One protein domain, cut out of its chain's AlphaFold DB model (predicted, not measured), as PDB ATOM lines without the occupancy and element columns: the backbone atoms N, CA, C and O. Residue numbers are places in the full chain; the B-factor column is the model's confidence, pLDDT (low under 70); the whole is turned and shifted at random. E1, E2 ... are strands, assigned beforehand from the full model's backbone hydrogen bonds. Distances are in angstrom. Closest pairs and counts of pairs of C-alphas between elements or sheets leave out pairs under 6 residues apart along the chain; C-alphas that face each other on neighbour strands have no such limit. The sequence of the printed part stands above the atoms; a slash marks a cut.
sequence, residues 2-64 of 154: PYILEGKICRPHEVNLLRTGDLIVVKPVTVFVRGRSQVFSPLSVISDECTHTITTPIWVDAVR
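What this domain is: This is residues 2 to 64 of the 154 residues of an uncharacterized protein of Metallosphaera prunae (UniProt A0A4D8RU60). With little regular structure, short strand pairs and loops make a small rounded body, the E3-E4 hairpin at one end and the loop through Thr 20 at the other. Between them, pairs E1-E5 and E2-E6 are tied through residues 45 to 46. The printed part has 63 residues, no named helix and six strands, E1 to E6 in order, in three antiparallel two-strand sheets; the class is all strand, with 23 residues in strands. It is compact, radius of gyration of the C-alphas 10.2 A, spans 28 by 20 by 18 A.

How they stand to each other: E3, residues 29 to 33, and E4, residues 36 to 40, form an antiparallel hairpin; N 31 and O 38, 2.9 A, are within hydrogen-bond range. The closest C-alphas of E3 and E5, residues 52 to 54, are Val 33 and Ile 54, 5.2 A. E5 is antiparallel to E1, residues 7 to 10, with N 9 and O 52 at 2.9 A. E2, residues 23 to 25, is antiparallel to E6, residues 62 to 64, with N 24 and O 63 at 2.8 A.

Where its parts are: E1, 10.4 A long, begins at C-alpha 7 (27.061, -2.358, 17.186). E3 measures 11.9 A and E4 12.5 A. E6 ends at C-alpha 64 (31.872, 10.018, 12.697).

The domain as a whole: The farthest C-alphas, Thr 20 and Gly 35, are 29.4 A apart. The printed part has no cut; links E1 to E2 and E4 to E5 are long. No printed residue is under 70 in pLDDT.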
ATOM      1  N   PRO A   2      27.232   5.596   7.033       86.25
ATOM      2  CA  PRO A   2      27.855   4.343   7.465       86.25
ATOM      3  C   PRO A   2      26.901   3.139   7.386       86.25
ATOM      4  O   PRO A   2      25.703   3.257   7.651       86.25
ATOM      5  N   TYR A   3      27.469   1.975   7.057       91.69
ATOM      6  CA  TYR A   3      26.818   0.670   7.167       91.69
ATOM      7  C   TYR A   3      27.264  -0.015   8.458       91.69
ATOM      8  O   TYR A   3      28.463  -0.173   8.692       91.69
ATOM      9  N   ILE A   4      26.306  -0.399   9.295       90.81
ATOM     10  CA  ILE A   4      26.547  -1.015  10.601       90.81
ATOM     11  C   ILE A   4      26.160  -2.482  10.499       90.81
ATOM     12  O   ILE A   4      24.989  -2.781  10.291       90.81
ATOM     13  N   LEU A   5      27.138  -3.383  10.620       86.31
ATOM     14  CA  LEU A   5      26.899  -4.830  10.662       86.31
ATOM     15  C   LEU A   5      26.399  -5.252  12.045       86.31
ATOM     16  O   LEU A   5      25.348  -5.872  12.171       86.31
ATOM     17  N   GLU A   6      27.151  -4.853  13.067       84.88
ATOM     18  CA  GLU A   6      26.874  -5.055  14.482       84.88
ATOM     19  C   GLU A   6      27.331  -3.802  15.235       84.88
ATOM     20  O   GLU A   6      28.226  -3.082  14.785       84.88
ATOM     21  N   GLY A   7      26.701  -3.509  16.368       92.00
ATOM     22  CA  GLY A   7      27.061  -2.358  17.186       92.00
ATOM     23  C   GLY A   7      26.117  -2.178  18.362       92.00
ATOM     24  O   GLY A   7      25.163  -2.940  18.540       92.00
ATOM     25  N   LYS A   8      26.368  -1.153  19.172       96.00
ATOM     26  CA  LYS A   8      25.489  -0.774  20.280       96.00
ATOM     27  C   LYS A   8      25.107   0.690  20.143       96.00
ATOM     28  O   LYS A   8      25.937   1.501  19.748       96.00
ATOM     29  N   ILE A   9      23.860   1.021  20.454       96.88
ATOM     30  CA  ILE A   9      23.311   2.373  20.319       96.88
ATOM     31  C   ILE A   9      22.819   2.915  21.662       96.88
ATOM     32  O   ILE A   9      22.325   2.168  22.504       96.88
ATOM     33  N   CYS A  10      22.973   4.215  21.869       97.06
ATOM     34  CA  CYS A  10      22.466   4.968  23.004       97.06
ATOM     35  C   CYS A  10      21.413   5.965  22.526       97.06
ATOM     36  O   CYS A  10      21.534   6.572  21.456       97.06
ATOM     37  N   ARG A  11      20.399   6.212  23.350       96.88
ATOM     38  CA  ARG A  11      19.600   7.439  23.261       96.88
ATOM     39  C   ARG A  11      20.460   8.639  23.669       96.88
ATOM     40  O   ARG A  11      21.380   8.454  24.459       96.88
ATOM     41  N   PRO A  12      20.146   9.865  23.222       96.12
ATOM     42  CA  PRO A  12      20.979  11.031  23.530       96.12
ATOM     43  C   PRO A  12      21.239  11.248  25.033       96.12
ATOM     44  O   PRO A  12      22.343  11.606  25.419       96.12
ATOM     45  N   HIS A  13      20.249  10.976  25.892       93.75
ATOM     46  CA  HIS A  13      20.375  11.104  27.352       93.75
ATOM     47  C   HIS A  13      21.137   9.948  28.025       93.75
ATOM     48  O   HIS A  13      21.446  10.031  29.208       93.75
ATOM     49  N   GLU A  14      21.403   8.857  27.304       95.38
ATOM     50  CA  GLU A  14      22.185   7.714  27.794       95.38
ATOM     51  C   GLU A  14      23.696   7.916  27.530       95.38
ATOM     52  O   GLU A  14      24.515   7.146  28.031       95.38
ATOM     53  N   VAL A  15      24.079   8.936  26.747       93.50
ATOM     54  CA  VAL A  15      25.470   9.198  26.349       93.50
ATOM     55  C   VAL A  15      26.177  10.048  27.401       93.50
ATOM     56  O   VAL A  15      25.928  11.246  27.522       93.50
ATOM     57  N   ASN A  16      27.118   9.441  28.121       89.75
ATOM     58  CA  ASN A  16      27.937  10.147  29.115       89.75
ATOM     59  C   ASN A  16      29.273  10.641  28.544       89.75
ATOM     60  O   ASN A  16      29.791  11.667  28.980       89.75
ATOM     61  N   LEU A  17      29.818   9.934  27.555       92.94
ATOM     62  CA  LEU A  17      31.116  10.206  26.944       92.94
ATOM     63  C   LEU A  17      31.016  10.009  25.430       92.94
ATOM     64  O   LEU A  17      30.378   9.061  24.981       92.94
ATOM     65  N   LEU A  18      31.676  10.882  24.669       94.56
ATOM     66  CA  LEU A  18      31.905  10.727  23.233       94.56
ATOM     67  C   LEU A  18      33.385  10.458  22.989       94.56
ATOM     68  O   LEU A  18      34.241  11.127  23.572       94.56
ATOM     69  N   ARG A  19      33.687   9.501  22.117       94.62
ATOM     70  CA  ARG A  19      35.046   9.156  21.699       94.62
ATOM     71  C   ARG A  19      35.221   9.378  20.206       94.62
ATOM     72  O   ARG A  19      34.293   9.203  19.418       94.62
ATOM     73  N   THR A  20      36.447   9.703  19.804       94.88
ATOM     74  CA  THR A  20      36.834   9.716  18.392       94.88
ATOM     75  C   THR A  20      36.492   8.373  17.755       94.88
ATOM     76  O   THR A  20      36.841   7.317  18.279       94.88
ATOM     77  N   GLY A  21      35.797   8.412  16.619       94.62
ATOM     78  CA  GLY A  21      35.335   7.215  15.924       94.62
ATOM     79  C   GLY A  21      33.887   6.810  16.207       94.62
ATOM     80  O   GLY A  21      33.328   6.114  15.354       94.62
ATOM     81  N   ASP A  22      33.267   7.280  17.297       96.75
ATOM     82  CA  ASP A  22      31.837   7.070  17.561       96.75
ATOM     83  C   ASP A  22      30.987   7.636  16.417       96.75
ATOM     84  O   ASP A  22      31.399   8.563  15.711       96.75
ATOM     85  N   LEU A  23      29.787   7.087  16.219       97.38
ATOM     86  CA  LEU A  23      28.870   7.567  15.187       97.38
ATOM     87  C   LEU A  23      27.680   8.283  15.814       97.38
ATOM     88  O   LEU A  23      26.936   7.689  16.587       97.38
ATOM     89  N   ILE A  24      27.460   9.534  15.428       97.75
ATOM     90  CA  ILE A  24      26.310  10.327  15.861       97.75
ATOM     91  C   ILE A  24      25.244  10.269  14.777       97.75
ATOM     92  O   ILE A  24      25.471  10.678  13.639       97.75
ATOM     93  N   VAL A  25      24.072   9.771  15.149       97.50
ATOM     94  CA  VAL A  25      22.880   9.679  14.312       97.50
ATOM     95  C   VAL A  25      22.336  11.084  14.042       97.50
ATOM     96  O   VAL A  25      22.058  11.848  14.964       97.50
ATOM     97  N   VAL A  26      22.167  11.431  12.768       97.00
ATOM     98  CA  VAL A  26      21.742  12.766  12.313       97.00
ATOM     99  C   VAL A  26      20.244  12.812  12.017       97.00
ATOM    100  O   VAL A  26      19.587  13.817  12.286       97.00
ATOM    101  N   LYS A  27      19.685  11.718  11.492       95.50
ATOM    102  CA  LYS A  27      18.246  11.561  11.230       95.50
ATOM    103  C   LYS A  27      17.683  10.401  12.050       95.50
ATOM    104  O   LYS A  27      18.439   9.477  12.336       95.50
ATOM    105  N   PRO A  28      16.384  10.408  12.409       95.44
ATOM    106  CA  PRO A  28      15.784   9.295  13.133       95.44
ATOM    107  C   PRO A  28      16.060   7.959  12.440       95.44
ATOM    108  O   PRO A  28      15.949   7.855  11.217       95.44
ATOM    109  N   VAL A  29      16.394   6.936  13.223       95.38
ATOM    110  CA  VAL A  29      16.708   5.601  12.709       95.38
ATOM    111  C   VAL A  29      15.906   4.545  13.450       95.38
ATOM    112  O   VAL A  29      15.750   4.595  14.669       95.38
ATOM    113  N   THR A  30      15.410   3.566  12.704       95.44
ATOM    114  CA  THR A  30      14.712   2.407  13.254       95.44
ATOM    115  C   THR A  30      15.666   1.224  13.275       95.44
ATOM    116  O   THR A  30      16.079   0.759  12.219       95.44
ATOM    117  N   VAL A  31      16.009   0.725  14.461       94.50
ATOM    118  CA  VAL A  31      16.911  -0.423  14.642       94.50
ATOM    119  C   VAL A  31      16.210  -1.567  15.364       94.50
ATOM    120  O   VAL A  31      15.311  -1.353  16.181       94.50
ATOM    121  N   PHE A  32      16.640  -2.797  15.090       93.75
ATOM    122  CA  PHE A  32      16.179  -3.965  15.828       93.75
ATOM    123  C   PHE A  32      17.065  -4.182  17.059       93.75
ATOM    124  O   PHE A  32      18.257  -4.466  16.946       93.75
ATOM    125  N   VAL A  33      16.472  -4.011  18.240       92.75
ATOM    126  CA  VAL A  33      17.138  -4.097  19.543       92.75
ATOM    127  C   VAL A  33      16.270  -4.952  20.458       92.75
ATOM    128  O   VAL A  33      15.082  -4.670  20.635       92.75
ATOM    129  N   ARG A  34      16.865  -5.976  21.087       88.50
ATOM    130  CA  ARG A  34      16.177  -6.886  22.030       88.50
ATOM    131  C   ARG A  34      14.906  -7.518  21.436       88.50
ATOM    132  O   ARG A  34      13.866  -7.581  22.090       88.50
ATOM    133  N   GLY A  35      14.975  -7.953  20.178       89.81
ATOM    134  CA  GLY A  35      13.854  -8.624  19.511       89.81
ATOM    135  C   GLY A  35      12.706  -7.701  19.087       89.81
ATOM    136  O   GLY A  35      11.630  -8.196  18.758       89.81
ATOM    137  N   ARG A  36      12.886  -6.372  19.125       94.25
ATOM    138  CA  ARG A  36      11.854  -5.396  18.747       94.25
ATOM    139  C   ARG A  36      12.436  -4.268  17.908       94.25
ATOM    140  O   ARG A  36      13.568  -3.842  18.120       94.25
ATOM    141  N   SER A  37      11.617  -3.759  16.995       94.56
ATOM    142  CA  SER A  37      11.904  -2.525  16.269       94.56
ATOM    143  C   SER A  37      11.771  -1.332  17.219       94.56
ATOM    144  O   SER A  37      10.741  -1.181  17.879       94.56
ATOM    145  N   GLN A  38      12.817  -0.518  17.328       95.31
ATOM    146  CA  GLN A  38      12.856   0.676  18.168       95.31
ATOM    147  C   GLN A  38      13.364   1.864  17.354       95.31
ATOM    148  O   GLN A  38      14.339   1.747  16.613       95.31
ATOM    149  N   VAL A  39      12.709   3.014  17.514       95.50
ATOM    150  CA  VAL A  39      13.127   4.274  16.890       95.50
ATOM    151  C   VAL A  39      14.066   5.015  17.835       95.50
ATOM    152  O   VAL A  39      13.761   5.194  19.016       95.50
ATOM    153  N   PHE A  40      15.197   5.456  17.300       96.62
ATOM    154  CA  PHE A  40      16.173   6.306  17.964       96.62
ATOM    155  C   PHE A  40      16.166   7.679  17.291       96.62
ATOM    156  O   PHE A  40      16.111   7.785  16.064       96.62
ATOM    157  N   SER A  41      16.155   8.733  18.104       96.75
ATOM    158  CA  SER A  41      16.127  10.120  17.639       96.75
ATOM    159  C   SER A  41      17.479  10.533  17.038       96.75
ATOM    160  O   SER A  41      18.484   9.848  17.247       96.75
ATOM    161  N   PRO A  42      17.558  11.693  16.364       97.25
ATOM    162  CA  PRO A  42      18.835  12.369  16.161       97.25
ATOM    163  C   PRO A  42      19.607  12.514  17.480       97.25
ATOM    164  O   PRO A  42      19.020  12.477  18.564       97.25
ATOM    165  N   LEU A  43      20.927  12.673  17.380       97.88
ATOM    166  CA  LEU A  43      21.886  12.694  18.493       97.88
ATOM    167  C   LEU A  43      22.044  11.372  19.248       97.88
ATOM    168  O   LEU A  43      22.826  11.305  20.196       97.88
ATOM    169  N   SER A  44      21.346  10.309  18.846       97.88
ATOM    170  CA  SER A  44      21.708   8.968  19.287       97.88
ATOM    171  C   SER A  44      23.129   8.630  18.856       97.88
ATOM    172  O   SER A  44      23.586   9.067  17.802       97.88
ATOM    173  N   VAL A  45      23.827   7.840  19.665       97.81
ATOM    174  CA  VAL A  45      25.233   7.501  19.423       97.81
ATOM    175  C   VAL A  45      25.373   6.002  19.265       97.81
ATOM    176  O   VAL A  45      24.845   5.254  20.080       97.81
ATOM    177  N   ILE A  46      26.079   5.568  18.225       97.06
ATOM    178  CA  ILE A  46      26.526   4.187  18.068       97.06
ATOM    179  C   ILE A  46      27.977   4.128  18.547       97.06
ATOM    180  O   ILE A  46      28.853   4.751  17.944       97.06
ATOM    181  N   SER A  47      28.200   3.419  19.652       95.88
ATOM    182  CA  SER A  47      29.483   3.303  20.352       95.88
ATOM    183  C   SER A  47      29.515   2.024  21.187       95.88
ATOM    184  O   SER A  47      28.473   1.532  21.619       95.88
ATOM    185  N   ASP A  48      30.705   1.502  21.476       93.19
ATOM    186  CA  ASP A  48      30.878   0.303  22.305       93.19
ATOM    187  C   ASP A  48      30.438   0.492  23.764       93.19
ATOM    188  O   ASP A  48      30.089  -0.492  24.432       93.19
ATOM    189  N   GLU A  49      30.405   1.744  24.230       93.12
ATOM    190  CA  GLU A  49      29.940   2.155  25.563       93.12
ATOM    191  C   GLU A  49      28.415   2.058  25.720       93.12
ATOM    192  O   GLU A  49      27.884   2.100  26.831       93.12
ATOM    193  N   CYS A  50      27.686   1.913  24.614       95.62
ATOM    194  CA  CYS A  50      26.237   1.834  24.640       95.62
ATOM    195  C   CYS A  50      25.711   0.467  25.079       95.62
ATOM    196  O   CYS A  50      26.413  -0.541  25.055       95.62
ATOM    197  N   THR A  51      24.439   0.410  25.480       94.00
ATOM    198  CA  THR A  51      23.848  -0.810  26.066       94.00
ATOM    199  C   THR A  51      22.827  -1.505  25.168       94.00
ATOM    200  O   THR A  51      22.508  -2.677  25.391       94.00
ATOM    201  N   HIS A  52      22.299  -0.825  24.147       95.44
ATOM    202  CA  HIS A  52      21.310  -1.407  23.240       95.44
ATOM    203  C   HIS A  52      22.001  -2.041  22.035       95.44
ATOM    204  O   HIS A  52      22.392  -1.341  21.107       95.44
ATOM    205  N   THR A  53      22.149  -3.364  22.035       95.56
ATOM    206  CA  THR A  53      22.756  -4.098  20.914       95.56
ATOM    207  C   THR A  53      21.857  -4.080  19.680       95.56
ATOM    208  O   THR A  53      20.702  -4.509  19.745       95.56
ATOM    209  N   ILE A  54      22.412  -3.621  18.560       93.81
ATOM    210  CA  ILE A  54      21.814  -3.690  17.227       93.81
ATOM    211  C   ILE A  54      22.045  -5.104  16.696       93.81
ATOM    212  O   ILE A  54      23.186  -5.537  16.564       93.81
ATOM    213  N   THR A  55      20.970  -5.831  16.398       89.56
ATOM    214  CA  THR A  55      21.056  -7.243  15.976       89.56
ATOM    215  C   THR A  55      20.819  -7.453  14.481       89.56
ATOM    216  O   THR A  55      20.750  -8.588  14.022       89.56
ATOM    217  N   THR A  56      20.617  -6.379  13.722       87.81
ATOM    218  CA  THR A  56      20.355  -6.429  12.279       87.81
ATOM    219  C   THR A  56      21.203  -5.392  11.558       87.81
ATOM    220  O   THR A  56      21.197  -4.237  11.997       87.81
ATOM    221  N   PRO A  57      21.849  -5.749  10.436       90.88
ATOM    222  CA  PRO A  57      22.605  -4.786   9.658       90.88
ATOM    223  C   PRO A  57      21.737  -3.629   9.155       90.88
ATOM    224  O   PRO A  57      20.585  -3.838   8.764       90.88
ATOM    225  N   ILE A  58      22.281  -2.412   9.156       92.94
ATOM    226  CA  ILE A  58      21.524  -1.205   8.800       92.94
ATOM    227  C   ILE A  58      22.411  -0.091   8.225       92.94
ATOM    228  O   ILE A  58      23.548   0.113   8.651       92.94
ATOM    229  N   TRP A  59      21.860   0.664   7.271       93.06
ATOM    230  CA  TRP A  59      22.404   1.948   6.828       93.06
ATOM    231  C   TRP A  59      21.878   3.073   7.706       93.06
ATOM    232  O   TRP A  59      20.668   3.215   7.875       93.06
ATOM    233  N   VAL A  60      22.781   3.896   8.234       94.62
ATOM    234  CA  VAL A  60      22.416   4.984   9.143       94.62
ATOM    235  C   VAL A  60      22.886   6.315   8.571       94.62
ATOM    236  O   VAL A  60      24.025   6.450   8.120       94.62
ATOM    237  N   ASP A  61      22.017   7.321   8.606       95.12
ATOM    238  CA  ASP A  61      22.413   8.716   8.428       95.12
ATOM    239  C   ASP A  61      23.138   9.184   9.692       95.12
ATOM    240  O   ASP A  61      22.518   9.654  10.645       95.12
ATOM    241  N   ALA A  62      24.454   8.993   9.715       95.69
ATOM    242  CA  ALA A  62      25.306   9.335  10.844       95.69
ATOM    243  C   ALA A  62      26.641   9.936  10.395       95.69
ATOM    244  O   ALA A  62      27.110   9.691   9.278       95.69
ATOM    245  N   VAL A  63      27.261  10.688  11.302       95.62
ATOM    246  CA  VAL A  63      28.619  11.222  11.162       95.62
ATOM    247  C   VAL A  63      29.555  10.585  12.163       95.62
ATOM    248  O   VAL A  63      29.139  10.212  13.255       95.62
ATOM    249  N   ARG A  64      30.828  10.485  11.794       95.50
ATOM    250  CA  ARG A  64      31.872  10.018  12.697       95.50
ATOM    251  C   ARG A  64      32.409  11.186  13.517       95.50
ATOM    252  O   ARG A  64      32.709  12.232  12.949       95.50
TER     253      ARG A  64